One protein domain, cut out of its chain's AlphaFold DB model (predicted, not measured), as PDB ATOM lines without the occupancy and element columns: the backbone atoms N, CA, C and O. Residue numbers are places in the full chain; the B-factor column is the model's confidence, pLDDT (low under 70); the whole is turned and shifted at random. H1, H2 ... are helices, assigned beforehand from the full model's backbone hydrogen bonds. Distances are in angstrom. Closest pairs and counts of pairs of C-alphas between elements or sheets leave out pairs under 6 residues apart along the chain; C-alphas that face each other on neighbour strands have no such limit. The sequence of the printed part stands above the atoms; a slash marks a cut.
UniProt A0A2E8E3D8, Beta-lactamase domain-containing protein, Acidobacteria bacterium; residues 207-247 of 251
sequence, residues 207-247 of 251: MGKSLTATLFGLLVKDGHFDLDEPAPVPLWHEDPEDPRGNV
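What this domain is: This is residues 207 to 247 of the 251 residues of the protein "Beta-lactamase domain-containing protein" of Acidobacteria bacterium (UniProt A0A2E8E3D8). What is the shape? A single helix, H1, stands at one end, and a winding link leads away to a loose loop that closes with the short helix H2 at the other end. What is it made of? The printed part has 41 residues with two named helices, H1 then H2, and no named strand; the class is all helix, with under half of the residues in named elements. How large is it? It is loose, with a radius of gyration of the C-alphas of 12.4 A and spans of 32 by 24 by 14 A.

How they stand to each other: Does H1, residues 207 to 221, meet H2, residues 243 to 246? They are apart: no C-alpha of one is within 8 A of the other. What stands free? Residues 207 to 215 and 218 to 223, of which 218 to 221 belong to H1, and residues 238 to 243. How do the backbones pair? In H1, 10 of 11 O i to N i+4 pairs are within hydrogen-bond range; H2 is too short for such a pair.

Where its parts are: Where is H1? It runs 21.7 A from C-alpha 207 at (22.693, 51.619, 41.132). Where does H2 end? At C-alpha 246, (38.757, 39.686, 23.201).

The domain as a whole: Which link is long? H1 to H2, 21 residues. Is there a cut or low confidence? The printed part has no cut, and no printed residue is under 70 in pLDDT.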
ATOM      1  N   MET A 207      23.565  50.707  41.892       94.19
ATOM      2  CA  MET A 207      22.693  51.619  41.132       94.19
ATOM      3  C   MET A 207      23.511  52.509  40.186       94.19
ATOM      4  O   MET A 207      23.053  52.819  39.087       94.19
ATOM      5  N   GLY A 208      24.757  52.841  40.549       93.38
ATOM      6  CA  GLY A 208      25.669  53.597  39.685       93.38
ATOM      7  C   GLY A 208      25.973  52.918  38.342       93.38
ATOM      8  O   GLY A 208      26.248  53.602  37.353       93.38
ATOM      9  N   LYS A 209      25.855  51.583  38.255       94.12
ATOM     10  CA  LYS A 209      26.021  50.848  36.989       94.12
ATOM     11  C   LYS A 209      24.928  51.211  35.987       94.12
ATOM     12  O   LYS A 209      25.233  51.366  34.813       94.12
ATOM     13  N   SER A 210      23.689  51.409  36.440       95.88
ATOM     14  CA  SER A 210      22.574  51.799  35.569       95.88
ATOM     15  C   SER A 210      22.796  53.177  34.947       95.88
ATOM     16  O   SER A 210      22.552  53.360  33.755       95.88
ATOM     17  N   LEU A 211      23.311  54.135  35.729       94.50
ATOM     18  CA  LEU A 211      23.658  55.459  35.212       94.50
ATOM     19  C   LEU A 211      24.805  55.368  34.199       94.50
ATOM     20  O   LEU A 211      24.690  55.892  33.094       94.50
ATOM     21  N   THR A 212      25.871  54.641  34.543       93.81
ATOM     22  CA  THR A 212      27.025  54.428  33.651       93.81
ATOM     23  C   THR A 212      26.600  53.771  32.336       93.81
ATOM     24  O   THR A 212      26.950  54.258  31.266       93.81
ATOM     25  N   ALA A 213      25.782  52.715  32.398       93.62
ATOM     26  CA  ALA A 213      25.255  52.026  31.224       93.62
ATOM     27  C   ALA A 213      24.346  52.929  30.376       93.62
ATOM     28  O   ALA A 213      24.395  52.867  29.152       93.62
ATOM     29  N   THR A 214      23.548  53.798  31.006       95.75
ATOM     30  CA  THR A 214      22.708  54.772  30.290       95.75
ATOM     31  C   THR A 214      23.567  55.774  29.521       95.75
ATOM     32  O   THR A 214      23.329  55.989  28.335       95.75
ATOM     33  N   LEU A 215      24.591  56.347  30.163       95.19
ATOM     34  CA  LEU A 215      25.528  57.272  29.515       95.19
ATOM     35  C   LEU A 215      26.294  56.588  28.377       95.19
ATOM     36  O   LEU A 215      26.422  57.154  27.295       95.19
ATOM     37  N   PHE A 216      26.745  55.351  28.585       93.69
ATOM     38  CA  PHE A 216      27.400  54.572  27.538       93.69
ATOM     39  C   PHE A 216      26.455  54.263  26.366       93.69
ATOM     40  O   PHE A 216      26.838  54.395  25.207       93.69
ATOM     41  N   GLY A 217      25.190  53.940  26.644       94.81
ATOM     42  CA  GLY A 217      24.168  53.735  25.616       94.81
ATOM     43  C   GLY A 217      23.914  54.975  24.751       94.81
ATOM     44  O   GLY A 217      23.641  54.834  23.559       94.81
ATOM     45  N   LEU A 218      24.049  56.186  25.309       97.00
ATOM     46  CA  LEU A 218      24.013  57.424  24.520       97.00
ATOM     47  C   LEU A 218      25.201  57.503  23.554       97.00
ATOM     48  O   LEU A 218      25.001  57.803  22.384       97.00
ATOM     49  N   LEU A 219      26.408  57.150  24.004       95.31
ATOM     50  CA  LEU A 219      27.597  57.139  23.146       95.31
ATOM     51  C   LEU A 219      27.481  56.120  22.002       95.31
ATOM     52  O   LEU A 219      27.864  56.424  20.875       95.31
ATOM     53  N   VAL A 220      26.911  54.939  22.263       95.06
ATOM     54  CA  VAL A 220      26.604  53.944  21.218       95.06
ATOM     55  C   VAL A 220      25.584  54.499  20.226       95.06
ATOM     56  O   VAL A 220      25.782  54.417  19.015       95.06
ATOM     57  N   LYS A 221      24.500  55.107  20.722       96.44
ATOM     58  CA  LYS A 221      23.478  55.740  19.877       96.44
ATOM     59  C   LYS A 221      24.068  56.838  18.983       96.44
ATOM     60  O   LYS A 221      23.644  56.965  17.836       96.44
ATOM     61  N   ASP A 222      25.027  57.596  19.500       97.00
ATOM     62  CA  ASP A 222      25.712  58.673  18.780       97.00
ATOM     63  C   ASP A 222      26.832  58.151  17.852       97.00
ATOM     64  O   ASP A 222      27.469  58.932  17.146       97.00
ATOM     65  N   GLY A 223      27.053  56.831  17.801       94.94
ATOM     66  CA  GLY A 223      28.013  56.180  16.906       94.94
ATOM     67  C   GLY A 223      29.467  56.251  17.375       94.94
ATOM     68  O   GLY A 223      30.373  56.014  16.580       94.94
ATOM     69  N   HIS A 224      29.710  56.582  18.646       94.38
ATOM     70  CA  HIS A 224      31.058  56.617  19.220       94.38
ATOM     71  C   HIS A 224      31.594  55.230  19.598       94.38
ATOM     72  O   HIS A 224      32.807  55.073  19.718       94.38
ATOM     73  N   PHE A 225      30.710  54.252  19.806       92.31
ATOM     74  CA  PHE A 225      31.061  52.877  20.162       92.31
ATOM     75  C   PHE A 225      30.137  51.885  19.457       92.31
ATOM     76  O   PHE A 225      28.940  52.149  19.319       92.31
ATOM     77  N   ASP A 226      30.678  50.718  19.108       92.38
ATOM     78  CA  ASP A 226      29.912  49.523  18.764       92.38
ATOM     79  C   ASP A 226      30.016  48.500  19.911       92.38
ATOM     80  O   ASP A 226      31.083  48.256  20.479       92.38
ATOM     81  N   LEU A 227      28.880  47.913  20.278       93.00
ATOM     82  CA  LEU A 227      28.771  46.914  21.340       93.00
ATOM     83  C   LEU A 227      29.433  45.580  20.979       93.00
ATOM     84  O   LEU A 227      29.808  44.827  21.884       93.00
ATOM     85  N   ASP A 228      29.539  45.283  19.686       94.19
ATOM     86  CA  ASP A 228      30.109  44.041  19.167       94.19
ATOM     87  C   ASP A 228      31.605  44.162  18.829       94.19
ATOM     88  O   ASP A 228      32.228  43.175  18.434       94.19
ATOM     89  N   GLU A 229      32.206  45.334  19.045       93.19
ATOM     90  CA  GLU A 229      33.647  45.547  18.918       93.19
ATOM     91  C   GLU A 229      34.396  45.278  20.239       93.19
ATOM     92  O   GLU A 229      33.828  45.450  21.329       93.19
ATOM     93  N   PRO A 230      35.684  44.881  20.173       92.12
ATOM     94  CA  PRO A 230      36.544  44.788  21.348       92.12
ATOM     95  C   PRO A 230      36.586  46.095  22.144       92.12
ATOM     96  O   PRO A 230      36.613  47.186  21.572       92.12
ATOM     97  N   ALA A 231      36.645  45.992  23.471       92.12
ATOM     98  CA  ALA A 231      36.752  47.146  24.347       92.12
ATOM     99  C   ALA A 231      38.016  47.962  23.994       92.12
ATOM    100  O   ALA A 231      39.117  47.394  23.916       92.12
ATOM    101  N   PRO A 232      37.908  49.292  23.810       90.50
ATOM    102  CA  PRO A 232      39.023  50.129  23.379       90.50
ATOM    103  C   PRO A 232      39.919  50.504  24.566       90.50
ATOM    104  O   PRO A 232      40.112  51.676  24.885       90.50
ATOM    105  N   VAL A 233      40.458  49.492  25.247       93.38
ATOM    106  CA  VAL A 233      41.420  49.633  26.343       93.38
ATOM    107  C   VAL A 233      42.804  49.285  25.791       93.38
ATOM    108  O   VAL A 233      43.115  48.102  25.688       93.38
ATOM    109  N   PRO A 234      43.658  50.270  25.431       93.69
ATOM    110  CA  PRO A 234      44.904  50.007  24.701       93.69
ATOM    111  C   PRO A 234      45.808  48.968  25.367       93.69
ATOM    112  O   PRO A 234      46.347  48.101  24.689       93.69
ATOM    113  N   LEU A 235      45.886  48.997  26.701       93.75
ATOM    114  CA  LEU A 235      46.690  48.068  27.495       93.75
ATOM    115  C   LEU A 235      46.304  46.589  27.282       93.75
ATOM    116  O   LEU A 235      47.130  45.713  27.502       93.75
ATOM    117  N   TRP A 236      45.064  46.292  26.881       95.19
ATOM    118  CA  TRP A 236      44.599  44.919  26.628       95.19
ATOM    119  C   TRP A 236      44.995  44.392  25.246       95.19
ATOM    120  O   TRP A 236      44.802  43.214  24.976       95.19
ATOM    121  N   HIS A 237      45.534  45.257  24.384       92.50
ATOM    122  CA  HIS A 237      45.930  44.936  23.011       92.50
ATOM    123  C   HIS A 237      47.449  45.049  22.794       92.50
ATOM    124  O   HIS A 237      47.925  44.843  21.680       92.50
ATOM    125  N   GLU A 238      48.221  45.392  23.835       94.75
ATOM    126  CA  GLU A 238      49.690  45.465  23.767       94.75
ATOM    127  C   GLU A 238      50.336  44.080  23.610       94.75
ATOM    128  O   GLU A 238      51.318  43.937  22.880       94.75
ATOM    129  N   ASP A 239      49.774  43.068  24.276       94.81
ATOM    130  CA  ASP A 239      50.149  41.661  24.134       94.81
ATOM    131  C   ASP A 239      49.051  40.926  23.346       94.81
ATOM    132  O   ASP A 239      47.927  40.818  23.842       94.81
ATOM    133  N   PRO A 240      49.339  40.409  22.134       91.31
ATOM    134  CA  PRO A 240      48.371  39.651  21.340       91.31
ATOM    135  C   PRO A 240      47.796  38.412  22.043       91.31
ATOM    136  O   PRO A 240      46.724  37.946  21.659       91.31
ATOM    137  N   GLU A 241      48.489  37.879  23.053       94.56
ATOM    138  CA  GLU A 241      48.043  36.716  23.826       94.56
ATOM    139  C   GLU A 241      47.243  37.104  25.084       94.56
ATOM    140  O   GLU A 241      46.792  36.224  25.824       94.56
ATOM    141  N   ASP A 242      47.036  38.400  25.351       94.38
ATOM    142  CA  ASP A 242      46.205  38.849  26.467       94.38
ATOM    143  C   ASP A 242      44.729  38.503  26.200       94.38
ATOM    144  O   ASP A 242      44.099  39.065  25.296       94.38
ATOM    145  N   PRO A 243      44.106  37.620  27.002       93.62
ATOM    146  CA  PRO A 243      42.723  37.218  26.775       93.62
ATOM    147  C   PRO A 243      41.736  38.389  26.888       93.62
ATOM    148  O   PRO A 243      40.627  38.299  26.354       93.62
ATOM    149  N   ARG A 244      42.119  39.487  27.556       94.81
ATOM    150  CA  ARG A 244      41.287  40.688  27.709       94.81
ATOM    151  C   ARG A 244      41.085  41.431  26.390       94.81
ATOM    152  O   ARG A 244      40.056  42.083  26.245       94.81
ATOM    153  N   GLY A 245      41.985  41.280  25.414       92.56
ATOM    154  CA  GLY A 245      41.825  41.864  24.077       92.56
ATOM    155  C   GLY A 245      40.568  41.376  23.343       92.56
ATOM    156  O   GLY A 245      40.078  42.048  22.440       92.56
ATOM    157  N   ASN A 246      39.988  40.247  23.768       92.31
ATOM    158  CA  ASN A 246      38.757  39.686  23.201       92.31
ATOM    159  C   ASN A 246      37.474  40.096  23.950       92.31
ATOM    160  O   ASN A 246      36.384  39.658  23.580       92.31
ATOM    161  N   VAL A 247      37.574  40.890  25.021       92.88
ATOM    162  CA  VAL A 247      36.400  41.382  25.756       92.88
ATOM    163  C   VAL A 247      35.694  42.432  24.902       92.88
ATOM    164  O   VAL A 247      36.305  43.417  24.502       92.88
TER     165      VAL A 247